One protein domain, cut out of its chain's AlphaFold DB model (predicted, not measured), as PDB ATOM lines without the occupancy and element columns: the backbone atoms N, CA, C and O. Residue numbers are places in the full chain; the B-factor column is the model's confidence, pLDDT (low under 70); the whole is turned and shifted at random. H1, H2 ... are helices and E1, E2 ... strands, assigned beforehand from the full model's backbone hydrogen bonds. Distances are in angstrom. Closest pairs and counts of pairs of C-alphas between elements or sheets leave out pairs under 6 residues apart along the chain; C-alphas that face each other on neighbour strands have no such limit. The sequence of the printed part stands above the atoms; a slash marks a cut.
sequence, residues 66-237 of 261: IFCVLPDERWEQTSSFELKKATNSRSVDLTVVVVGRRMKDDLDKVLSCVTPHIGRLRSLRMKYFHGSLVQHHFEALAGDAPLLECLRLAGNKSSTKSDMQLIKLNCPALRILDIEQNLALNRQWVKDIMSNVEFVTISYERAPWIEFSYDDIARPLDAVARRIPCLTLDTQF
ATOM      1  N   ILE A  66     -62.719 -11.406 151.642       92.25
ATOM      2  CA  ILE A  66     -61.511 -10.871 151.023       92.25
ATOM      3  C   ILE A  66     -60.718 -12.023 150.430       92.25
ATOM      4  O   ILE A  66     -60.456 -13.030 151.093       92.25
ATOM      5  N   PHE A  67     -60.372 -11.879 149.157       90.94
ATOM      6  CA  PHE A  67     -59.679 -12.904 148.395       90.94
ATOM      7  C   PHE A  67     -58.396 -12.319 147.814       90.94
ATOM      8  O   PHE A  67     -58.438 -11.423 146.974       90.94
ATOM      9  N   CYS A  68     -57.256 -12.830 148.268       90.81
ATOM     10  CA  CYS A  68     -55.938 -12.408 147.816       90.81
ATOM     11  C   CYS A  68     -55.310 -13.551 147.019       90.81
ATOM     12  O   CYS A  68     -55.063 -14.620 147.577       90.81
ATOM     13  N   VAL A  69     -55.031 -13.338 145.734       89.75
ATOM     14  CA  VAL A  69     -54.227 -14.271 144.933       89.75
ATOM     15  C   VAL A  69     -52.852 -13.665 144.742       89.75
ATOM     16  O   VAL A  69     -52.748 -12.532 144.293       89.75
ATOM     17  N   LEU A  70     -51.806 -14.404 145.088       89.62
ATOM     18  CA  LEU A  70     -50.423 -13.985 144.900       89.62
ATOM     19  C   LEU A  70     -49.808 -14.760 143.728       89.62
ATOM     20  O   LEU A  70     -50.105 -15.946 143.595       89.62
ATOM     21  N   PRO A  71     -48.980 -14.132 142.879       87.94
ATOM     22  CA  PRO A  71     -48.600 -12.730 142.905       87.94
ATOM     23  C   PRO A  71     -49.650 -11.911 142.135       87.94
ATOM     24  O   PRO A  71     -49.993 -12.233 140.999       87.94
ATOM     25  N   ASP A  72     -50.157 -10.839 142.729       84.75
ATOM     26  CA  ASP A  72     -50.997  -9.865 142.023       84.75
ATOM     27  C   ASP A  72     -50.600  -8.466 142.479       84.75
ATOM     28  O   ASP A  72     -50.914  -8.058 143.587       84.75
ATOM     29  N   GLU A  73     -49.935  -7.690 141.631       83.56
ATOM     30  CA  GLU A  73     -49.487  -6.332 141.978       83.56
ATOM     31  C   GLU A  73     -50.631  -5.413 142.453       83.56
ATOM     32  O   GLU A  73     -50.400  -4.405 143.122       83.56
ATOM     33  N   ARG A  74     -51.886  -5.754 142.133       86.62
ATOM     34  CA  ARG A  74     -53.076  -4.995 142.531       86.62
ATOM     35  C   ARG A  74     -53.687  -5.466 143.846       86.62
ATOM     36  O   ARG A  74     -54.635  -4.819 144.312       86.62
ATOM     37  N   TRP A  75     -53.188  -6.543 144.458       86.19
ATOM     38  CA  TRP A  75     -53.777  -7.091 145.681       86.19
ATOM     39  C   TRP A  75     -53.715  -6.070 146.821       86.19
ATOM     40  O   TRP A  75     -54.692  -5.958 147.559       86.19
ATOM     41  N   GLU A  76     -52.632  -5.284 146.941       87.25
ATOM     42  CA  GLU A  76     -52.456  -4.290 148.015       87.25
ATOM     43  C   GLU A  76     -53.570  -3.243 147.970       87.25
ATOM     44  O   GLU A  76     -54.264  -2.983 148.956       87.25
ATOM     45  N   GLN A  77     -53.792  -2.668 146.789       89.00
ATOM     46  CA  GLN A  77     -54.820  -1.654 146.564       89.00
ATOM     47  C   GLN A  77     -56.219  -2.254 146.714       89.00
ATOM     48  O   GLN A  77     -57.115  -1.626 147.278       89.00
ATOM     49  N   THR A  78     -56.405  -3.483 146.228       89.12
ATOM     50  CA  THR A  78     -57.700  -4.159 146.244       89.12
ATOM     51  C   THR A  78     -58.103  -4.571 147.650       89.12
ATOM     52  O   THR A  78     -59.141  -4.127 148.133       89.12
ATOM     53  N   SER A  79     -57.257  -5.327 148.338       88.12
ATOM     54  CA  SER A  79     -57.529  -5.885 149.663       88.12
ATOM     55  C   SER A  79     -57.577  -4.796 150.728       88.12
ATOM     56  O   SER A  79     -58.452  -4.829 151.586       88.12
ATOM     57  N   SER A  80     -56.709  -3.778 150.658       89.44
ATOM     58  CA  SER A  80     -56.774  -2.655 151.606       89.44
ATOM     59  C   SER A  80     -58.051  -1.830 151.435       89.44
ATOM     60  O   SER A  80     -58.633  -1.387 152.426       89.44
ATOM     61  N   PHE A  81     -58.531  -1.639 150.200       91.94
ATOM     62  CA  PHE A  81     -59.817  -0.994 149.949       91.94
ATOM     63  C   PHE A  81     -60.978  -1.835 150.489       91.94
ATOM     64  O   PHE A  81     -61.868  -1.291 151.141       91.94
ATOM     65  N   GLU A  82     -60.952  -3.149 150.263       92.62
ATOM     66  CA  GLU A  82     -61.973  -4.084 150.749       92.62
ATOM     67  C   GLU A  82     -62.002  -4.140 152.282       92.62
ATOM     68  O   GLU A  82     -63.064  -3.949 152.872       92.62
ATOM     69  N   LEU A  83     -60.841  -4.246 152.938       92.50
ATOM     70  CA  LEU A  83     -60.699  -4.168 154.398       92.50
ATOM     71  C   LEU A  83     -61.237  -2.844 154.954       92.50
ATOM     72  O   LEU A  83     -61.981  -2.837 155.939       92.50
ATOM     73  N   LYS A  84     -60.923  -1.717 154.298       93.06
ATOM     74  CA  LYS A  84     -61.449  -0.396 154.673       93.06
ATOM     75  C   LYS A  84     -62.965  -0.322 154.507       93.06
ATOM     76  O   LYS A  84     -63.642   0.210 155.386       93.06
ATOM     77  N   LYS A  85     -63.526  -0.865 153.424       93.00
ATOM     78  CA  LYS A  85     -64.982  -0.933 153.223       93.00
ATOM     79  C   LYS A  85     -65.661  -1.832 154.247       93.00
ATOM     80  O   LYS A  85     -66.734  -1.488 154.733       93.00
ATOM     81  N   ALA A  86     -64.996  -2.907 154.645       92.75
ATOM     82  CA  ALA A  86     -65.458  -3.798 155.686       92.75
ATOM     83  C   ALA A  86     -65.314  -3.212 157.097       92.75
ATOM     84  O   ALA A  86     -65.729  -3.886 158.025       92.75
ATOM     85  N   THR A  87     -64.751  -2.014 157.327       88.88
ATOM     86  CA  THR A  87     -64.428  -1.506 158.686       88.88
ATOM     87  C   THR A  87     -65.594  -1.583 159.679       88.88
ATOM     88  O   THR A  87     -65.379  -1.928 160.836       88.88
ATOM     89  N   ASN A  88     -66.825  -1.342 159.219       88.50
ATOM     90  CA  ASN A  88     -68.026  -1.366 160.064       88.50
ATOM     91  C   ASN A  88     -68.646  -2.766 160.232       88.50
ATOM     92  O   ASN A  88     -69.620  -2.930 160.967       88.50
ATOM     93  N   SER A  89     -68.109  -3.778 159.555       89.81
ATOM     94  CA  SER A  89     -68.596  -5.154 159.621       89.81
ATOM     95  C   SER A  89     -68.029  -5.877 160.842       89.81
ATOM     96  O   SER A  89     -66.851  -5.741 161.176       89.81
ATOM     97  N   ARG A  90     -68.851  -6.702 161.495       91.06
ATOM     98  CA  ARG A  90     -68.451  -7.428 162.714       91.06
ATOM     99  C   ARG A  90     -67.330  -8.439 162.466       91.06
ATOM    100  O   ARG A  90     -66.432  -8.545 163.292       91.06
ATOM    101  N   SER A  91     -67.365  -9.125 161.326       94.00
ATOM    102  CA  SER A  91     -66.438 -10.203 160.986       94.00
ATOM    103  C   SER A  91     -65.940 -10.116 159.544       94.00
ATOM    104  O   SER A  91     -66.618  -9.548 158.686       94.00
ATOM    105  N   VAL A  92     -64.770 -10.700 159.285       94.50
ATOM    106  CA  VAL A  92     -64.129 -10.790 157.966       94.50
ATOM    107  C   VAL A  92     -63.675 -12.228 157.712       94.50
ATOM    108  O   VAL A  92     -63.101 -12.868 158.590       94.50
ATOM    109  N   ASP A  93     -63.906 -12.723 156.502       93.50
ATOM    110  CA  ASP A  93     -63.378 -13.987 156.005       93.50
ATOM    111  C   ASP A  93     -62.277 -13.694 154.988       93.50
ATOM    112  O   ASP A  93     -62.514 -13.050 153.964       93.50
ATOM    113  N   LEU A  94     -61.070 -14.175 155.265       93.38
ATOM    114  CA  LEU A  94     -59.907 -13.989 154.414       93.38
ATOM    115  C   LEU A  94     -59.488 -15.313 153.783       93.38
ATOM    116  O   LEU A  94     -59.292 -16.318 154.469       93.38
ATOM    117  N   THR A  95     -59.291 -15.293 152.470       92.19
ATOM    118  CA  THR A  95     -58.650 -16.380 151.731       92.19
ATOM    119  C   THR A  95     -57.441 -15.849 150.976       92.19
ATOM    120  O   THR A  95     -57.565 -14.948 150.152       92.19
ATOM    121  N   VAL A  96     -56.278 -16.431 151.246       90.69
ATOM    122  CA  VAL A  96     -55.009 -16.146 150.580       90.69
ATOM    123  C   VAL A  96     -54.603 -17.371 149.768       90.69
ATOM    124  O   VAL A  96     -54.470 -18.474 150.300       90.69
ATOM    125  N   VAL A  97     -54.405 -17.195 148.469       89.25
ATOM    126  CA  VAL A  97     -53.979 -18.248 147.544       89.25
ATOM    127  C   VAL A  97     -52.626 -17.858 146.969       89.25
ATOM    128  O   VAL A  97     -52.514 -16.829 146.311       89.25
ATOM    129  N   VAL A  98     -51.597 -18.667 147.206       87.50
ATOM    130  CA  VAL A  98     -50.226 -18.372 146.766       87.50
ATOM    131  C   VAL A  98     -49.886 -19.180 145.509       87.50
ATOM    132  O   VAL A  98     -49.689 -20.385 145.565       87.50
ATOM    133  N   VAL A  99     -49.813 -18.548 144.342       85.94
ATOM    134  CA  VAL A  99     -49.657 -19.218 143.039       85.94
ATOM    135  C   VAL A  99     -48.257 -19.009 142.467       85.94
ATOM    136  O   VAL A  99     -48.061 -18.220 141.557       85.94
ATOM    137  N   GLY A 100     -47.255 -19.753 142.938       82.50
ATOM    138  CA  GLY A 100     -45.912 -19.752 142.339       82.50
ATOM    139  C   GLY A 100     -44.780 -19.760 143.365       82.50
ATOM    140  O   GLY A 100     -44.998 -20.034 144.539       82.50
ATOM    141  N   ARG A 101     -43.537 -19.508 142.920       73.56
ATOM    142  CA  ARG A 101     -42.321 -19.728 143.743       73.56
ATOM    143  C   ARG A 101     -41.683 -18.474 144.363       73.56
ATOM    144  O   ARG A 101     -40.799 -18.622 145.199       73.56
ATOM    145  N   ARG A 102     -42.063 -17.254 143.963       69.94
ATOM    146  CA  ARG A 102     -41.415 -15.992 144.395       69.94
ATOM    147  C   ARG A 102     -42.402 -15.065 145.111       69.94
ATOM    148  O   ARG A 102     -42.866 -14.117 144.498       69.94
ATOM    149  N   MET A 103     -42.798 -15.394 146.347       75.06
ATOM    150  CA  MET A 103     -43.963 -14.739 147.002       75.06
ATOM    151  C   MET A 103     -43.788 -14.440 148.482       75.06
ATOM    152  O   MET A 103     -44.765 -14.117 149.149       75.06
ATOM    153  N   LYS A 104     -42.564 -14.553 149.004       78.88
ATOM    154  CA  LYS A 104     -42.304 -14.232 150.408       78.88
ATOM    155  C   LYS A 104     -42.744 -12.799 150.719       78.88
ATOM    156  O   LYS A 104     -43.572 -12.592 151.598       78.88
ATOM    157  N   ASP A 105     -42.253 -11.848 149.932       84.81
ATOM    158  CA  ASP A 105     -42.477 -10.426 150.197       84.81
ATOM    159  C   ASP A 105     -43.956 -10.042 150.046       84.81
ATOM    160  O   ASP A 105     -44.481  -9.271 150.844       84.81
ATOM    161  N   ASP A 106     -44.665 -10.614 149.069       88.25
ATOM    162  CA  ASP A 106     -46.092 -10.334 148.881       88.25
ATOM    163  C   ASP A 106     -46.943 -10.906 150.016       88.25
ATOM    164  O   ASP A 106     -47.876 -10.248 150.479       88.25
ATOM    165  N   LEU A 107     -46.612 -12.104 150.506       88.62
ATOM    166  CA  LEU A 107     -47.326 -12.703 151.626       88.62
ATOM    167  C   LEU A 107     -47.104 -11.911 152.919       88.62
ATOM    168  O   LEU A 107     -48.072 -11.639 153.625       88.62
ATOM    169  N   ASP A 108     -45.870 -11.476 153.196       87.19
ATOM    170  CA  ASP A 108     -45.556 -10.609 154.345       87.19
ATOM    171  C   ASP A 108     -46.430  -9.356 154.356       87.19
ATOM    172  O   ASP A 108     -47.012  -8.982 155.378       87.19
ATOM    173  N   LYS A 109     -46.560  -8.716 153.198       88.94
ATOM    174  CA  LYS A 109     -47.381  -7.522 153.055       88.94
ATOM    175  C   LYS A 109     -48.873  -7.822 153.221       88.94
ATOM    176  O   LYS A 109     -49.554  -7.040 153.885       88.94
ATOM    177  N   VAL A 110     -49.389  -8.927 152.660       90.81
ATOM    178  CA  VAL A 110     -50.799  -9.337 152.846       90.81
ATOM    179  C   VAL A 110     -51.090  -9.488 154.327       90.81
ATOM    180  O   VAL A 110     -52.041  -8.897 154.836       90.81
ATOM    181  N   LEU A 111     -50.246 -10.241 155.027       90.62
ATOM    182  CA  LEU A 111     -50.436 -10.510 156.443       90.62
ATOM    183  C   LEU A 111     -50.298  -9.236 157.269       90.62
ATOM    184  O   LEU A 111     -51.177  -8.967 158.076       90.62
ATOM    185  N   SER A 112     -49.314  -8.383 156.977       89.94
ATOM    186  CA  SER A 112     -49.166  -7.071 157.623       89.94
ATOM    187  C   SER A 112     -50.392  -6.169 157.433       89.94
ATOM    188  O   SER A 112     -50.758  -5.418 158.335       89.94
ATOM    189  N   CYS A 113     -51.062  -6.243 156.277       90.50
ATOM    190  CA  CYS A 113     -52.305  -5.508 156.034       90.50
ATOM    191  C   CYS A 113     -53.491  -6.084 156.825       90.50
ATOM    192  O   CYS A 113     -54.436  -5.362 157.142       90.50
ATOM    193  N   VAL A 114     -53.461  -7.380 157.127       91.56
ATOM    194  CA  VAL A 114     -54.532  -8.115 157.808       91.56
ATOM    195  C   VAL A 114     -54.369  -8.089 159.324       91.56
ATOM    196  O   VAL A 114     -55.378  -8.094 160.026       91.56
ATOM    197  N   THR A 115     -53.142  -8.008 159.847       92.69
ATOM    198  CA  THR A 115     -52.839  -7.988 161.289       92.69
ATOM    199  C   THR A 115     -53.704  -6.997 162.081       92.69
ATOM    200  O   THR A 115     -54.277  -7.408 163.090       92.69
ATOM    201  N   PRO A 116     -53.930  -5.740 161.639       93.88
ATOM    202  CA  PRO A 116     -54.804  -4.802 162.357       93.88
ATOM    203  C   PRO A 116     -56.269  -5.256 162.462       93.88
ATOM    204  O   PRO A 116     -57.043  -4.717 163.251       93.88
ATOM    205  N   HIS A 117     -56.668  -6.232 161.649       94.19
ATOM    206  CA  HIS A 117     -58.012  -6.785 161.569       94.19
ATOM    207  C   HIS A 117     -58.118  -8.190 162.175       94.19
ATOM    208  O   HIS A 117     -59.199  -8.777 162.111       94.19
ATOM    209  N   ILE A 118     -57.052  -8.718 162.797       94.56
ATOM    210  CA  ILE A 118     -57.015 -10.080 163.355       94.56
ATOM    211  C   ILE A 118     -58.172 -10.348 164.326       94.56
ATOM    212  O   ILE A 118     -58.823 -11.387 164.245       94.56
ATOM    213  N   GLY A 119     -58.529  -9.352 165.146       95.88
ATOM    214  CA  GLY A 119     -59.627  -9.448 166.110       95.88
ATOM    215  C   GLY A 119     -61.015  -9.638 165.484       95.88
ATOM    216  O   GLY A 119     -61.968  -9.987 166.175       95.88
ATOM    217  N   ARG A 120     -61.132  -9.398 164.174       96.00
ATOM    218  CA  ARG A 120     -62.368  -9.489 163.387       96.00
ATOM    219  C   ARG A 120     -62.358 -10.666 162.413       96.00
ATOM    220  O   ARG A 120     -63.361 -10.887 161.735       96.00
ATOM    221  N   LEU A 121     -61.251 -11.397 162.299       95.88
ATOM    222  CA  LEU A 121     -61.177 -12.552 161.412       95.88
ATOM    223  C   LEU A 121     -62.074 -13.668 161.943       95.88
ATOM    224  O   LEU A 121     -61.918 -14.094 163.081       95.88
ATOM    225  N   ARG A 122     -62.991 -14.139 161.096       95.69
ATOM    226  CA  ARG A 122     -63.850 -15.301 161.348       95.69
ATOM    227  C   ARG A 122     -63.352 -16.549 160.639       95.69
ATOM    228  O   ARG A 122     -63.383 -17.637 161.204       95.69
ATOM    229  N   SER A 123     -62.849 -16.391 159.421       94.81
ATOM    230  CA  SER A 123     -62.220 -17.468 158.664       94.81
ATOM    231  C   SER A 123     -60.886 -16.987 158.107       94.81
ATOM    232  O   SER A 123     -60.833 -15.944 157.460       94.81
ATOM    233  N   LEU A 124     -59.830 -17.777 158.293       94.19
ATOM    234  CA  LEU A 124     -58.532 -17.594 157.649       94.19
ATOM    235  C   LEU A 124     -58.200 -18.844 156.844       94.19
ATOM    236  O   LEU A 124     -58.107 -19.943 157.390       94.19
ATOM    237  N   ARG A 125     -58.016 -18.674 155.536       92.25
ATOM    238  CA  ARG A 125     -57.649 -19.760 154.628       92.25
ATOM    239  C   ARG A 125     -56.398 -19.392 153.871       92.25
ATOM    240  O   ARG A 125     -56.353 -18.336 153.252       92.25
ATOM    241  N   MET A 126     -55.409 -20.266 153.887       91.31
ATOM    242  CA  MET A 126     -54.162 -20.077 153.160       91.31
ATOM    243  C   MET A 126     -53.890 -21.325 152.333       91.31
ATOM    244  O   MET A 126     -53.860 -22.421 152.885       91.31
ATOM    245  N   LYS A 127     -53.716 -21.171 151.018       89.38
ATOM    246  CA  LYS A 127     -53.446 -22.280 150.094       89.38
ATOM    247  C   LYS A 127     -52.090 -22.123 149.418       89.38
ATOM    248  O   LYS A 127     -51.696 -21.006 149.079       89.38
ATOM    249  N   TYR A 128     -51.442 -23.260 149.172       84.88
ATOM    250  CA  TYR A 128     -50.191 -23.413 148.428       84.88
ATOM    251  C   TYR A 128     -48.989 -22.665 149.022       84.88
ATOM    252  O   TYR A 128     -48.045 -22.324 148.307       84.88
ATOM    253  N   PHE A 129     -48.991 -22.400 150.327       79.25
ATOM    254  CA  PHE A 129     -47.866 -21.705 150.946       79.25
ATOM    255  C   PHE A 129     -46.690 -22.658 151.199       79.25
ATOM    256  O   PHE A 129     -46.849 -23.863 151.399       79.25
ATOM    257  N   HIS A 130     -45.475 -22.112 151.185       80.31
ATOM    258  CA  HIS A 130     -44.264 -22.886 151.426       80.31
ATOM    259  C   HIS A 130     -43.933 -22.910 152.918       80.31
ATOM    260  O   HIS A 130     -43.889 -21.861 153.557       80.31
ATOM    261  N   GLY A 131     -43.647 -24.089 153.469       71.19
ATOM    262  CA  GLY A 131     -43.460 -24.253 154.908       71.19
ATOM    263  C   GLY A 131     -42.377 -23.365 155.535       71.19
ATOM    264  O   GLY A 131     -42.568 -22.803 156.607       71.19
ATOM    265  N   SER A 132     -41.268 -23.140 154.827       72.69
ATOM    266  CA  SER A 132     -40.188 -22.260 155.304       72.69
ATOM    267  C   SER A 132     -40.587 -20.783 155.429       72.69
ATOM    268  O   SER A 132     -39.878 -20.011 156.066       72.69
ATOM    269  N   LEU A 133     -41.688 -20.373 154.797       69.25
ATOM    270  CA  LEU A 133     -42.199 -19.006 154.861       69.25
ATOM    271  C   LEU A 133     -43.107 -18.805 156.083       69.25
ATOM    272  O   LEU A 133     -43.235 -17.699 156.588       69.25
ATOM    273  N   VAL A 134     -43.685 -19.886 156.607       69.12
ATOM    274  CA  VAL A 134     -44.725 -19.865 157.644       69.12
ATOM    275  C   VAL A 134     -44.263 -19.147 158.902       69.12
ATOM    276  O   VAL A 134     -44.977 -18.292 159.400       69.12
ATOM    277  N   GLN A 135     -43.080 -19.446 159.429       74.75
ATOM    278  CA  GLN A 135     -42.749 -18.981 160.777       74.75
ATOM    279  C   GLN A 135     -42.787 -17.449 160.903       74.75
ATOM    280  O   GLN A 135     -43.528 -16.919 161.725       74.75
ATOM    281  N   HIS A 136     -42.072 -16.744 160.028       77.75
ATOM    282  CA  HIS A 136     -41.973 -15.283 160.086       77.75
ATOM    283  C   HIS A 136     -43.305 -14.588 159.748       77.75
ATOM    284  O   HIS A 136     -43.632 -13.533 160.284       77.75
ATOM    285  N   HIS A 137     -44.094 -15.210 158.874       78.38
ATOM    286  CA  HIS A 137     -45.401 -14.726 158.446       78.38
ATOM    287  C   HIS A 137     -46.474 -14.897 159.530       78.38
ATOM    288  O   HIS A 137     -47.286 -14.006 159.764       78.38
ATOM    289  N   PHE A 138     -46.479 -16.032 160.227       80.50
ATOM    290  CA  PHE A 138     -47.443 -16.291 161.294       80.50
ATOM    291  C   PHE A 138     -47.107 -15.550 162.587       80.50
ATOM    292  O   PHE A 138     -48.009 -15.306 163.384       80.50
ATOM    293  N   GLU A 139     -45.858 -15.122 162.776       83.75
ATOM    294  CA  GLU A 139     -45.521 -14.135 163.804       83.75
ATOM    295  C   GLU A 139     -46.255 -12.806 163.576       83.75
ATOM    296  O   GLU A 139     -46.720 -12.207 164.543       83.75
ATOM    297  N   ALA A 140     -46.463 -12.383 162.323       83.62
ATOM    298  CA  ALA A 140     -47.273 -11.198 162.023       83.62
ATOM    299  C   ALA A 140     -48.763 -11.401 162.346       83.62
ATOM    300  O   ALA A 140     -49.478 -10.436 162.608       83.62
ATOM    301  N   LEU A 141     -49.234 -12.651 162.351       84.75
ATOM    302  CA  LEU A 141     -50.582 -13.016 162.786       84.75
ATOM    303  C   LEU A 141     -50.670 -13.289 164.295       84.75
ATOM    304  O   LEU A 141     -51.743 -13.643 164.774       84.75
ATOM    305  N   ALA A 142     -49.579 -13.160 165.053       90.00
ATOM    306  CA  ALA A 142     -49.621 -13.377 166.490       90.00
ATOM    307  C   ALA A 142     -50.589 -12.394 167.168       90.00
ATOM    308  O   ALA A 142     -50.645 -11.213 166.825       90.00
ATOM    309  N   GLY A 143     -51.325 -12.887 168.162       91.44
ATOM    310  CA  GLY A 143     -52.288 -12.091 168.916       91.44
ATOM    311  C   GLY A 143     -53.609 -12.812 169.150       91.44
ATOM    312  O   GLY A 143     -53.714 -14.035 169.019       91.44
ATOM    313  N   ASP A 144     -54.616 -12.022 169.513       94.94
ATOM    314  CA  ASP A 144     -55.955 -12.507 169.822       94.94
ATOM    315  C   ASP A 144     -56.858 -12.435 168.588       94.94
ATOM    316  O   ASP A 144     -57.168 -11.360 168.069       94.94
ATOM    317  N   ALA A 145     -57.336 -13.599 168.156       95.50
ATOM    318  CA  ALA A 145     -58.357 -13.761 167.130       95.50
ATOM    319  C   ALA A 145     -59.622 -14.381 167.756       95.50
ATOM    320  O   ALA A 145     -59.954 -15.539 167.491       95.50
ATOM    321  N   PRO A 146     -60.342 -13.633 168.619       96.56
ATOM    322  CA  PRO A 146     -61.460 -14.148 169.404       96.56
ATOM    323  C   PRO A 146     -62.656 -14.590 168.561       96.56
ATOM    324  O   PRO A 146     -63.471 -15.357 169.058       96.56
ATOM    325  N   LEU A 147     -62.773 -14.113 167.317       96.75
ATOM    326  CA  LEU A 147     -63.860 -14.470 166.403       96.75
ATOM    327  C   LEU A 147     -63.475 -15.560 165.397       96.75
ATOM    328  O   LEU A 147     -64.318 -15.932 164.585       96.75
ATOM    329  N   LEU A 148     -62.230 -16.047 165.407       96.25
ATOM    330  CA  LEU A 148     -61.756 -16.984 164.393       96.25
ATOM    331  C   LEU A 148     -62.365 -18.363 164.629       96.25
ATOM    332  O   LEU A 148     -61.947 -19.078 165.530       96.25
ATOM    333  N   GLU A 149     -63.320 -18.731 163.781       95.69
ATOM    334  CA  GLU A 149     -64.050 -19.998 163.814       95.69
ATOM    335  C   GLU A 149     -63.439 -21.047 162.880       95.69
ATOM    336  O   GLU A 149     -63.567 -22.246 163.129       95.69
ATOM    337  N   CYS A 150     -62.772 -20.617 161.805       94.50
ATOM    338  CA  CYS A 150     -62.240 -21.504 160.774       94.50
ATOM    339  C   CYS A 150     -60.802 -21.135 160.403       94.50
ATOM    340  O   CYS A 150     -60.542 -20.042 159.893       94.50
ATOM    341  N   LEU A 151     -59.873 -22.065 160.610       93.69
ATOM    342  CA  LEU A 151     -58.481 -21.952 160.192       93.69
ATOM    343  C   LEU A 151     -58.161 -23.094 159.232       93.69
ATOM    344  O   LEU A 151     -58.152 -24.257 159.634       93.69
ATOM    345  N   ARG A 152     -57.900 -22.759 157.964       92.06
ATOM    346  CA  ARG A 152     -57.503 -23.736 156.944       92.06
ATOM    347  C   ARG A 152     -56.149 -23.409 156.350       92.06
ATOM    348  O   ARG A 152     -55.973 -22.341 155.766       92.06
ATOM    349  N   LEU A 153     -55.215 -24.336 156.456       90.69
ATOM    350  CA  LEU A 153     -53.839 -24.166 156.034       90.69
ATOM    351  C   LEU A 153     -53.450 -25.309 155.101       90.69
ATOM    352  O   LEU A 153     -53.253 -26.425 155.557       90.69
ATOM    353  N   ALA A 154     -53.311 -25.029 153.807       88.62
ATOM    354  CA  ALA A 154     -52.858 -25.996 152.818       88.62
ATOM    355  C   ALA A 154     -51.481 -25.613 152.272       88.62
ATOM    356  O   ALA A 154     -51.330 -24.584 151.605       88.62
ATOM    357  N   GLY A 155     -50.475 -26.438 152.573       84.69
ATOM    358  CA  GLY A 155     -49.104 -26.255 152.100       84.69
ATOM    359  C   GLY A 155     -48.901 -26.600 150.618       84.69
ATOM    360  O   GLY A 155     -49.837 -26.936 149.892       84.69
ATOM    361  N   ASN A 156     -47.650 -26.499 150.162       82.19
ATOM    362  CA  ASN A 156     -47.165 -27.105 148.920       82.19
ATOM    363  C   ASN A 156     -46.213 -28.268 149.255       82.19
ATOM    364  O   ASN A 156     -45.403 -28.164 150.178       82.19
ATOM    365  N   LYS A 157     -46.247 -29.336 148.451       75.44
ATOM    366  CA  LYS A 157     -45.580 -30.635 148.657       75.44
ATOM    367  C   LYS A 157     -44.054 -30.572 148.818       75.44
ATOM    368  O   LYS A 157     -43.428 -31.572 149.153       75.44
ATOM    369  N   SER A 158     -43.424 -29.431 148.538       67.94
ATOM    370  CA  SER A 158     -41.969 -29.315 148.412       67.94
ATOM    371  C   SER A 158     -41.221 -28.915 149.686       67.94
ATOM    372  O   SER A 158     -39.993 -28.836 149.633       67.94
ATOM    373  N   SER A 159     -41.888 -28.610 150.805       61.72
ATOM    374  CA  SER A 159     -41.156 -28.110 151.977       61.72
ATOM    375  C   SER A 159     -40.401 -29.224 152.702       61.72
ATOM    376  O   SER A 159     -40.990 -30.194 153.180       61.72
ATOM    377  N   THR A 160     -39.084 -29.057 152.810       63.16
ATOM    378  CA  THR A 160     -38.211 -29.863 153.666       63.16
ATOM    379  C   THR A 160     -38.608 -29.715 155.141       63.16
ATOM    380  O   THR A 160     -39.291 -28.758 155.505       63.16
ATOM    381  N   LYS A 161     -38.202 -30.683 155.981       62.41
ATOM    382  CA  LYS A 161     -38.475 -30.777 157.431       62.41
ATOM    383  C   LYS A 161     -37.982 -29.541 158.205       62.41
ATOM    384  O   LYS A 161     -36.942 -29.586 158.854       62.41
ATOM    385  N   SER A 162     -38.685 -28.422 158.113       59.88
ATOM    386  CA  SER A 162     -38.467 -27.274 158.982       59.88
ATOM    387  C   SER A 162     -39.396 -27.403 160.176       59.88
ATOM    388  O   SER A 162     -40.616 -27.460 160.007       59.88
ATOM    389  N   ASP A 163     -38.808 -27.449 161.369       60.91
ATOM    390  CA  ASP A 163     -39.528 -27.333 162.632       60.91
ATOM    391  C   ASP A 163     -40.230 -25.974 162.665       60.91
ATOM    392  O   ASP A 163     -39.630 -24.945 162.978       60.91
ATOM    393  N   MET A 164     -41.506 -25.944 162.288       61.66
ATOM    394  CA  MET A 164     -42.298 -24.729 162.375       61.66
ATOM    395  C   MET A 164     -42.603 -24.450 163.841       61.66
ATOM    396  O   MET A 164     -43.451 -25.099 164.452       61.66
ATOM    397  N   GLN A 165     -41.942 -23.442 164.405       61.09
ATOM    398  CA  GLN A 165     -42.317 -22.878 165.698       61.09
ATOM    399  C   GLN A 165     -43.473 -21.876 165.538       61.09
ATOM    400  O   GLN A 165     -43.311 -20.668 165.568       61.09
ATOM    401  N   LEU A 166     -44.649 -22.444 165.306       60.94
ATOM    402  CA  LEU A 166     -45.981 -22.036 165.747       60.94
ATOM    403  C   LEU A 166     -46.398 -20.584 165.888       60.94
ATOM    404  O   LEU A 166     -46.103 -19.903 166.867       60.94
ATOM    405  N   ILE A 167     -47.332 -20.271 164.993       73.50
ATOM    406  CA  ILE A 167     -48.640 -19.661 165.251       73.50
ATOM    407  C   ILE A 167     -48.894 -19.388 166.745       73.50
ATOM    408  O   ILE A 167     -49.395 -20.236 167.485       73.50
ATOM    409  N   LYS A 168     -48.590 -18.163 167.179       85.94
ATOM    410  CA  LYS A 168     -48.982 -17.621 168.488       85.94
ATOM    411  C   LYS A 168     -50.364 -16.972 168.388       85.94
ATOM    412  O   LYS A 168     -50.525 -15.789 168.683       85.94
ATOM    413  N   LEU A 169     -51.335 -17.733 167.890       89.50
ATOM    414  CA  LEU A 169     -52.697 -17.260 167.663       89.50
ATOM    415  C   LEU A 169     -53.616 -17.810 168.747       89.50
ATOM    416  O   LEU A 169     -53.837 -19.023 168.822       89.50
ATOM    417  N   ASN A 170     -54.156 -16.915 169.566       92.50
ATOM    418  CA  ASN A 170     -55.191 -17.242 170.531       92.50
ATOM    419  C   ASN A 170     -56.558 -17.151 169.843       92.50
ATOM    420  O   ASN A 170     -57.005 -16.068 169.471       92.50
ATOM    421  N   CYS A 171     -57.205 -18.294 169.642       95.06
ATOM    422  CA  CYS A 171     -58.449 -18.407 168.882       95.06
ATOM    423  C   CYS A 171     -59.493 -19.218 169.673       95.06
ATOM    424  O   CYS A 171     -59.772 -20.369 169.347       95.06
ATOM    425  N   PRO A 172     -60.076 -18.642 170.743       95.00
ATOM    426  CA  PRO A 172     -61.006 -19.353 171.624       95.00
ATOM    427  C   PRO A 172     -62.292 -19.816 170.923       95.00
ATOM    428  O   PRO A 172     -62.904 -20.777 171.374       95.00
ATOM    429  N   ALA A 173     -62.691 -19.161 169.829       95.19
ATOM    430  CA  ALA A 173     -63.869 -19.528 169.043       95.19
ATOM    431  C   ALA A 173     -63.574 -20.529 167.914       95.19
ATOM    432  O   ALA A 173     -64.451 -20.763 167.085       95.19
ATOM    433  N   LEU A 174     -62.367 -21.102 167.839       95.00
ATOM    434  CA  LEU A 174     -61.985 -21.975 166.732       95.00
ATOM    435  C   LEU A 174     -62.781 -23.281 166.757       95.00
ATOM    436  O   LEU A 174     -62.673 -24.062 167.697       95.00
ATOM    437  N   ARG A 175     -63.536 -23.535 165.684       93.62
ATOM    438  CA  ARG A 175     -64.403 -24.714 165.518       93.62
ATOM    439  C   ARG A 175     -63.918 -25.648 164.421       93.62
ATOM    440  O   ARG A 175     -64.135 -26.850 164.514       93.62
ATOM    441  N   ILE A 176     -63.279 -25.106 163.386       92.62
ATOM    442  CA  ILE A 176     -62.794 -25.856 162.228       92.62
ATOM    443  C   ILE A 176     -61.296 -25.624 162.089       92.62
ATOM    444  O   ILE A 176     -60.858 -24.499 161.830       92.62
ATOM    445  N   LEU A 177     -60.528 -26.701 162.208       92.19
ATOM    446  CA  LEU A 177     -59.103 -26.732 161.919       92.19
ATOM    447  C   LEU A 177     -58.853 -27.696 160.762       92.19
ATOM    448  O   LEU A 177     -59.084 -28.895 160.890       92.19
ATOM    449  N   ASP A 178     -58.382 -27.173 159.637       91.06
ATOM    450  CA  ASP A 178     -58.066 -27.966 158.451       91.06
ATOM    451  C   ASP A 178     -56.620 -27.715 158.045       91.06
ATOM    452  O   ASP A 178     -56.225 -26.580 157.775       91.06
ATOM    453  N   ILE A 179     -55.799 -28.751 158.076       88.38
ATOM    454  CA  ILE A 179     -54.365 -28.638 157.858       88.38
ATOM    455  C   ILE A 179     -53.978 -29.671 156.817       88.38
ATOM    456  O   ILE A 179     -53.955 -30.870 157.085       88.38
ATOM    457  N   GLU A 180     -53.639 -29.192 155.628       87.38
ATOM    458  CA  GLU A 180     -53.153 -30.028 154.547       87.38
ATOM    459  C   GLU A 180     -51.630 -29.931 154.423       87.38
ATOM    460  O   GLU A 180     -51.044 -28.845 154.454       87.38
ATOM    461  N   GLN A 181     -51.005 -31.088 154.188       72.00
ATOM    462  CA  GLN A 181     -49.608 -31.253 153.766       72.00
ATOM    463  C   GLN A 181     -48.532 -30.949 154.828       72.00
ATOM    464  O   GLN A 181     -47.794 -29.972 154.727       72.00
ATOM    465  N   ASN A 182     -48.345 -31.877 155.779       64.75
ATOM    466  CA  ASN A 182     -47.158 -31.987 156.662       64.75
ATOM    467  C   ASN A 182     -46.714 -30.676 157.346       64.75
ATOM    468  O   ASN A 182     -45.523 -30.418 157.529       64.75
ATOM    469  N   LEU A 183     -47.665 -29.847 157.767       70.69
ATOM    470  CA  LEU A 183     -47.357 -28.687 158.593       70.69
ATOM    471  C   LEU A 183     -47.027 -29.172 160.007       70.69
ATOM    472  O   LEU A 183     -47.852 -29.799 160.672       70.69
ATOM    473  N   ALA A 184     -45.802 -28.910 160.458       69.94
ATOM    474  CA  ALA A 184     -45.396 -29.208 161.823       69.94
ATOM    475  C   ALA A 184     -46.134 -28.257 162.779       69.94
ATOM    476  O   ALA A 184     -45.900 -27.052 162.781       69.94
ATOM    477  N   LEU A 185     -47.056 -28.783 163.582       74.88
ATOM    478  CA  LEU A 185     -47.769 -28.003 164.593       74.88
ATOM    479  C   LEU A 185     -47.154 -28.208 165.977       74.88
ATOM    480  O   LEU A 185     -46.651 -29.285 166.298       74.88
ATOM    481  N   ASN A 186     -47.270 -27.203 166.849       79.56
ATOM    482  CA  ASN A 186     -46.931 -27.341 168.274       79.56
ATOM    483  C   ASN A 186     -47.905 -28.344 168.809       79.56
ATOM    484  O   ASN A 186     -49.117 -28.135 168.755       79.56
ATOM    485  N   ARG A 187     -47.362 -29.333 169.488       79.06
ATOM    486  CA  ARG A 187     -48.175 -30.198 170.319       79.06
ATOM    487  C   ARG A 187     -48.907 -29.398 171.394       79.06
ATOM    488  O   ARG A 187     -50.044 -29.729 171.691       79.06
ATOM    489  N   GLN A 188     -48.284 -28.366 171.962       83.12
ATOM    490  CA  GLN A 188     -48.883 -27.546 173.011       83.12
ATOM    491  C   GLN A 188     -50.033 -26.686 172.488       83.12
ATOM    492  O   GLN A 188     -51.147 -26.845 172.954       83.12
ATOM    493  N   TRP A 189     -49.803 -25.871 171.457       85.31
ATOM    494  CA  TRP A 189     -50.862 -25.087 170.813       85.31
ATOM    495  C   TRP A 189     -52.024 -25.956 170.340       85.31
ATOM    496  O   TRP A 189     -53.163 -25.616 170.630       85.31
ATOM    497  N   VAL A 190     -51.755 -27.099 169.687       83.44
ATOM    498  CA  VAL A 190     -52.818 -28.046 169.315       83.44
ATOM    499  C   VAL A 190     -53.592 -28.464 170.563       83.44
ATOM    500  O   VAL A 190     -54.806 -28.344 170.582       83.44
ATOM    501  N   LYS A 191     -52.932 -28.880 171.649       83.62
ATOM    502  CA  LYS A 191     -53.636 -29.214 172.900       83.62
ATOM    503  C   LYS A 191     -54.483 -28.058 173.441       83.62
ATOM    504  O   LYS A 191     -55.590 -28.316 173.907       83.62
ATOM    505  N   ASP A 192     -53.979 -26.830 173.373       85.69
ATOM    506  CA  ASP A 192     -54.651 -25.649 173.914       85.69
ATOM    507  C   ASP A 192     -55.932 -25.330 173.118       85.69
ATOM    508  O   ASP A 192     -57.006 -25.166 173.704       85.69
ATOM    509  N   ILE A 193     -55.858 -25.326 171.780       85.94
ATOM    510  CA  ILE A 193     -57.011 -25.007 170.919       85.94
ATOM    511  C   ILE A 193     -58.041 -26.138 170.857       85.94
ATOM    512  O   ILE A 193     -59.235 -25.877 170.751       85.94
ATOM    513  N   MET A 194     -57.605 -27.397 170.959       82.81
ATOM    514  CA  MET A 194     -58.448 -28.581 170.741       82.81
ATOM    515  C   MET A 194     -59.585 -28.738 171.756       82.81
ATOM    516  O   MET A 194     -60.455 -29.584 171.577       82.81
ATOM    517  N   SER A 195     -59.599 -27.935 172.820       83.56
ATOM    518  CA  SER A 195     -60.714 -27.881 173.765       83.56
ATOM    519  C   SER A 195     -62.023 -27.378 173.138       83.56
ATOM    520  O   SER A 195     -63.084 -27.788 173.602       83.56
ATOM    521  N   ASN A 196     -61.949 -26.560 172.080       84.31
ATOM    522  CA  ASN A 196     -63.110 -25.902 171.464       84.31
ATOM    523  C   ASN A 196     -63.383 -26.337 170.011       84.31
ATOM    524  O   ASN A 196     -64.414 -25.970 169.447       84.31
ATOM    525  N   VAL A 197     -62.485 -27.117 169.399       88.38
ATOM    526  CA  VAL A 197     -62.575 -27.482 167.978       88.38
ATOM    527  C   VAL A 197     -63.567 -28.631 167.768       88.38
ATOM    528  O   VAL A 197     -63.445 -29.697 168.368       88.38
ATOM    529  N   GLU A 198     -64.535 -28.429 166.876       89.38
ATOM    530  CA  GLU A 198     -65.572 -29.409 166.518       89.38
ATOM    531  C   GLU A 198     -65.150 -30.310 165.350       89.38
ATOM    532  O   GLU A 198     -65.516 -31.486 165.300       89.38
ATOM    533  N   PHE A 199     -64.375 -29.756 164.413       87.44
ATOM    534  CA  PHE A 199     -63.928 -30.426 163.198       87.44
ATOM    535  C   PHE A 199     -62.426 -30.266 163.033       87.44
ATOM    536  O   PHE A 199     -61.912 -29.147 162.965       87.44
ATOM    537  N   VAL A 200     -61.739 -31.398 162.926       89.25
ATOM    538  CA  VAL A 200     -60.304 -31.438 162.666       89.25
ATOM    539  C   VAL A 200     -60.065 -32.324 161.463       89.25
ATOM    540  O   VAL A 200     -60.317 -33.530 161.506       89.25
ATOM    541  N   THR A 201     -59.542 -31.718 160.409       87.75
ATOM    542  CA  THR A 201     -59.025 -32.436 159.253       87.75
ATOM    543  C   THR A 201     -57.532 -32.223 159.224       87.75
ATOM    544  O   THR A 201     -57.060 -31.085 159.207       87.75
ATOM    545  N   ILE A 202     -56.774 -33.314 159.250       85.12
ATOM    546  CA  ILE A 202     -55.343 -33.224 159.002       85.12
ATOM    547  C   ILE A 202     -54.986 -34.235 157.931       85.12
ATOM    548  O   ILE A 202     -55.106 -35.447 158.137       85.12
ATOM    549  N   SER A 203     -54.595 -33.720 156.769       82.88
ATOM    550  CA  SER A 203     -54.218 -34.536 155.627       82.88
ATOM    551  C   SER A 203     -52.702 -34.580 155.487       82.88
ATOM    552  O   SER A 203     -51.992 -33.565 155.504       82.88
ATOM    553  N   TYR A 204     -52.196 -35.802 155.356       75.75
ATOM    554  CA  TYR A 204     -50.776 -36.067 155.213       75.75
ATOM    555  C   TYR A 204     -50.530 -36.770 153.896       75.75
ATOM    556  O   TYR A 204     -51.060 -37.851 153.635       75.75
ATOM    557  N   GLU A 205     -49.656 -36.183 153.093       72.62
ATOM    558  CA  GLU A 205     -49.094 -36.887 151.959       72.62
ATOM    559  C   GLU A 205     -47.839 -37.622 152.431       72.62
ATOM    560  O   GLU A 205     -46.885 -37.021 152.943       72.62
ATOM    561  N   ARG A 206     -47.856 -38.951 152.313       65.44
ATOM    562  CA  ARG A 206     -46.730 -39.792 152.717       65.44
ATOM    563  C   ARG A 206     -45.609 -39.636 151.696       65.44
ATOM    564  O   ARG A 206     -45.560 -40.348 150.698       65.44
ATOM    565  N   ALA A 207     -44.688 -38.714 151.954       65.38
ATOM    566  CA  ALA A 207     -43.443 -38.654 151.207       65.38
ATOM    567  C   ALA A 207     -42.616 -39.917 151.528       65.38
ATOM    568  O   ALA A 207     -42.306 -40.146 152.699       65.38
ATOM    569  N   PRO A 208     -42.235 -40.745 150.537       65.62
ATOM    570  CA  PRO A 208     -41.547 -42.015 150.791       65.62
ATOM    571  C   PRO A 208     -40.167 -41.841 151.442       65.62
ATOM    572  O   PRO A 208     -39.645 -42.781 152.027       65.62
ATOM    573  N   TRP A 209     -39.590 -40.638 151.376       63.41
ATOM    574  CA  TRP A 209     -38.313 -40.283 152.002       63.41
ATOM    575  C   TRP A 209     -38.449 -39.670 153.403       63.41
ATOM    576  O   TRP A 209     -37.443 -39.289 154.002       63.41
ATOM    577  N   ILE A 210     -39.666 -39.532 153.939       60.84
ATOM    578  CA  ILE A 210     -39.877 -38.987 155.276       60.84
ATOM    579  C   ILE A 210     -40.396 -40.082 156.210       60.84
ATOM    580  O   ILE A 210     -41.587 -40.380 156.253       60.84
ATOM    581  N   GLU A 211     -39.495 -40.614 157.036       58.75
ATOM    582  CA  GLU A 211     -39.869 -41.226 158.311       58.75
ATOM    583  C   GLU A 211     -40.387 -40.106 159.226       58.75
ATOM    584  O   GLU A 211     -39.623 -39.446 159.933       58.75
ATOM    585  N   PHE A 212     -41.675 -39.787 159.117       58.50
ATOM    586  CA  PHE A 212     -42.412 -39.183 160.221       58.50
ATOM    587  C   PHE A 212     -42.894 -40.336 161.090       58.50
ATOM    588  O   PHE A 212     -43.531 -41.267 160.589       58.50
ATOM    589  N   SER A 213     -42.587 -40.283 162.384       59.19
ATOM    590  CA  SER A 213     -43.199 -41.214 163.315       59.19
ATOM    591  C   SER A 213     -44.669 -40.832 163.424       59.19
ATOM    592  O   SER A 213     -44.995 -39.758 163.923       59.19
ATOM    593  N   TYR A 214     -45.563 -41.692 162.936       62.78
ATOM    594  CA  TYR A 214     -47.014 -41.536 163.089       62.78
ATOM    595  C   TYR A 214     -47.387 -41.182 164.542       62.78
ATOM    596  O   TYR A 214     -48.266 -40.356 164.775       62.78
ATOM    597  N   ASP A 215     -46.627 -41.705 165.511       66.62
ATOM    598  CA  ASP A 215     -46.759 -41.411 166.940       66.62
ATOM    599  C   ASP A 215     -46.724 -39.918 167.298       66.62
ATOM    600  O   ASP A 215     -47.347 -39.510 168.279       66.62
ATOM    601  N   ASP A 216     -46.007 -39.095 166.534       62.53
ATOM    602  CA  ASP A 216     -45.753 -37.698 166.882       62.53
ATOM    603  C   ASP A 216     -46.995 -36.810 166.783       62.53
ATOM    604  O   ASP A 216     -47.070 -35.776 167.457       62.53
ATOM    605  N   ILE A 217     -47.961 -37.229 165.965       65.62
ATOM    606  CA  ILE A 217     -49.216 -36.516 165.735       65.62
ATOM    607  C   ILE A 217     -50.404 -37.392 166.133       65.62
ATOM    608  O   ILE A 217     -51.329 -36.899 166.780       65.62
ATOM    609  N   ALA A 218     -50.343 -38.699 165.870       68.06
ATOM    610  CA  ALA A 218     -51.399 -39.621 166.258       68.06
ATOM    611  C   ALA A 218     -51.613 -39.646 167.771       68.06
ATOM    612  O   ALA A 218     -52.751 -39.581 168.201       68.06
ATOM    613  N   ARG A 219     -50.566 -39.621 168.610       68.25
ATOM    614  CA  ARG A 219     -50.771 -39.675 170.072       68.25
ATOM    615  C   ARG A 219     -51.475 -38.432 170.640       68.25
ATOM    616  O   ARG A 219     -52.404 -38.601 171.432       68.25
ATOM    617  N   PRO A 220     -51.081 -37.187 170.285       64.38
ATOM    618  CA  PRO A 220     -51.865 -36.007 170.646       64.38
ATOM    619  C   PRO A 220     -53.302 -36.065 170.123       64.38
ATOM    620  O   PRO A 220     -54.218 -35.695 170.852       64.38
ATOM    621  N   LEU A 221     -53.500 -36.543 168.892       67.94
ATOM    622  CA  LEU A 221     -54.822 -36.622 168.280       67.94
ATOM    623  C   LEU A 221     -55.688 -37.722 168.890       67.94
ATOM    624  O   LEU A 221     -56.858 -37.468 169.117       67.94
ATOM    625  N   ASP A 222     -55.141 -38.875 169.263       68.62
ATOM    626  CA  ASP A 222     -55.854 -39.978 169.918       68.62
ATOM    627  C   ASP A 222     -56.387 -39.570 171.294       68.62
ATOM    628  O   ASP A 222     -57.500 -39.933 171.685       68.62
ATOM    629  N   ALA A 223     -55.611 -38.770 172.033       64.69
ATOM    630  CA  ALA A 223     -56.054 -38.200 173.302       64.69
ATOM    631  C   ALA A 223     -57.244 -37.241 173.118       64.69
ATOM    632  O   ALA A 223     -58.078 -37.104 174.016       64.69
ATOM    633  N   VAL A 224     -57.330 -36.596 171.953       64.44
ATOM    634  CA  VAL A 224     -58.345 -35.596 171.616       64.44
ATOM    635  C   VAL A 224     -59.546 -36.205 170.875       64.44
ATOM    636  O   VAL A 224     -60.672 -35.760 171.083       64.44
ATOM    637  N   ALA A 225     -59.354 -37.263 170.087       59.81
ATOM    638  CA  ALA A 225     -60.365 -37.926 169.260       59.81
ATOM    639  C   ALA A 225     -61.570 -38.410 170.077       59.81
ATOM    640  O   ALA A 225     -62.688 -38.459 169.581       59.81
ATOM    641  N   ARG A 226     -61.375 -38.691 171.371       64.75
ATOM    642  CA  ARG A 226     -62.466 -39.035 172.297       64.75
ATOM    643  C   ARG A 226     -63.446 -37.883 172.564       64.75
ATOM    644  O   ARG A 226     -64.481 -38.118 173.177       64.75
ATOM    645  N   ARG A 227     -63.108 -36.653 172.171       65.88
ATOM    646  CA  ARG A 227     -63.908 -35.435 172.380       65.88
ATOM    647  C   ARG A 227     -64.388 -34.790 171.084       65.88
ATOM    648  O   ARG A 227     -65.355 -34.037 171.136       65.88
ATOM    649  N   ILE A 228     -63.735 -35.070 169.957       71.44
ATOM    650  CA  ILE A 228     -64.046 -34.436 168.674       71.44
ATOM    651  C   ILE A 228     -64.906 -35.393 167.848       71.44
ATOM    652  O   ILE A 228     -64.418 -36.452 167.457       71.44
ATOM    653  N   PRO A 229     -66.171 -35.045 167.559       64.25
ATOM    654  CA  PRO A 229     -67.084 -35.936 166.847       64.25
ATOM    655  C   PRO A 229     -66.633 -36.243 165.410       64.25
ATOM    656  O   PRO A 229     -67.018 -37.275 164.865       64.25
ATOM    657  N   CYS A 230     -65.800 -35.383 164.810       73.69
ATOM    658  CA  CYS A 230     -65.391 -35.467 163.410       73.69
ATOM    659  C   CYS A 230     -63.876 -35.240 163.243       73.69
ATOM    660  O   CYS A 230     -63.450 -34.224 162.687       73.69
ATOM    661  N   LEU A 231     -63.051 -36.169 163.736       79.19
ATOM    662  CA  LEU A 231     -61.629 -36.226 163.380       79.19
ATOM    663  C   LEU A 231     -61.465 -37.026 162.083       79.19
ATOM    664  O   LEU A 231     -61.746 -38.224 162.058       79.19
ATOM    665  N   THR A 232     -60.972 -36.379 161.025       77.25
ATOM    666  CA  THR A 232     -60.621 -37.054 159.768       77.25
ATOM    667  C   THR A 232     -59.109 -37.029 159.578       77.25
ATOM    668  O   THR A 232     -58.506 -35.969 159.401       77.25
ATOM    669  N   LEU A 233     -58.501 -38.214 159.615       76.94
ATOM    670  CA  LEU A 233     -57.110 -38.435 159.233       76.94
ATOM    671  C   LEU A 233     -57.098 -39.002 157.817       76.94
ATOM    672  O   LEU A 233     -57.321 -40.196 157.628       76.94
ATOM    673  N   ASP A 234     -56.871 -38.137 156.830       75.94
ATOM    674  CA  ASP A 234     -56.765 -38.571 155.437       75.94
ATOM    675  C   ASP A 234     -55.295 -38.827 155.088       75.94
ATOM    676  O   ASP A 234     -54.472 -37.909 154.992       75.94
ATOM    677  N   THR A 235     -54.954 -40.103 154.926       70.88
ATOM    678  CA  THR A 235     -53.684 -40.519 154.339       70.88
ATOM    679  C   THR A 235     -53.910 -40.759 152.857       70.88
ATOM    680  O   THR A 235     -54.196 -41.886 152.440       70.88
ATOM    681  N   GLN A 236     -53.776 -39.713 152.047       62.19
ATOM    682  CA  GLN A 236     -53.861 -39.878 150.602       62.19
ATOM    683  C   GLN A 236     -52.616 -40.613 150.110       62.19
ATOM    684  O   GLN A 236     -51.529 -40.050 149.976       62.19
ATOM    685  N   PHE A 237     -52.775 -41.910 149.862       49.53
ATOM    686  CA  PHE A 237     -51.798 -42.703 149.140       49.53
ATOM    687  C   PHE A 237     -52.081 -42.526 147.649       49.53
ATOM    688  O   PHE A 237     -52.954 -43.196 147.101       49.53
TER     689      PHE A 237
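AT A GLANCE: This is residues 66 to 237 of the 261 residues of the protein "F-box domain-containing protein" of Rhizopogon vesiculosus (UniProt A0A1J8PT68). The printed part is wound in stacked turns: seven parallel strands stand side by side in one curving sheet, a wall whose other face is bare, and five helices and the links between them return over one side. H1, H2 and H5 pack on the sheet, H3 and H4 stand farther out from it, and between E4 and E5 a long link without a named helix makes the return. There are 172 residues, with the named elements E1 H1 E2 H2 E3 H3 E4 E5 H4 E6 H5 E7 along the chain; the sheet has the order E1 E2 E3 E4 E5 E6 E7, and the class is mixed, helices and strands. The whole is compact, with a radius of gyration of the C-alphas of 16.1 A and spans of 45 by 33 by 24 A.

IN THESE COORDINATES: E1, residues 66 to 70, is 13.0 A long and begins at C-alpha 66 (-61.511, -10.871, 151.023). H1 is residues 75 to 88, 21.0 A; E2, 92 to 98, 19.4 A; H2, 104 to 120, 24.4 A, with a kink of 45 degrees near residue 114. E3 is residues 121 to 129, 19.2 A; H3, 131 to 140, 15.3 A; E4, 150 to 155, 16.4 A, begins at C-alpha 150 (-62.240, -21.504, 160.774). E5 is residues 176 to 180, 13.0 A; H4, 187 to 193, 10.3 A; E6, 199 to 205, 19.7 A; H5, 215 to 225, 14.2 A. E7, residues 230 to 236, 17.8 A, ends at C-alpha 236 (-53.861, -39.878, 150.602).

HOW THE PARTS SIT: The sheet is twisted, its C-alphas up to 4.3 A off the best plane; E1 and E7 are its edge strands. E1 and E2 are parallel at 12 degrees, with N 68 and O 95 at 2.9 A; E3 and E4 at 8 degrees, with N 126 and O 152 at 2.9 A; E6 and E7 at 11 degrees, with N 232 and O 200 at 3.0 A. Five strand-helix-strand units, parallel neighbour strands with a helix between, have right-handed crossovers: E1 H1 E2, E2 H2 E3, E3 H3 E4, E5 H4 E6 and E6 H5 E7. H1, H2 and H5 on one face of the sheet make two layers with it. H2 lies over E2 and E3 at a height over the sheet of 9.2 A. H1 and H2 only just touch, with 3 pairs of C-alphas within 8 A, the closest Ser 80 and Cys 113 at 6.9 A. H2 touches H3 at a steep tilt of 42 degrees, closest at the C-alphas of Asp 108 and His 137, 5.8 A. H3 and H4 are apart. Every O i to N i+4 pair is within hydrogen-bond range in H4; in H1 9 of 10 are, in H2 9 of 13, in H3 3 of 6 and in H5 6 of 7.

THE WHOLE: The C-alphas farthest apart, those of Asn 88 and Trp 209, are 49.6 A apart. The printed part has no cut, and the long link is E4 to E5, with 20 residues. The mean pLDDT of the printed part is 81.8; residues 158 to 166 and 206 to 227 are among those under 70.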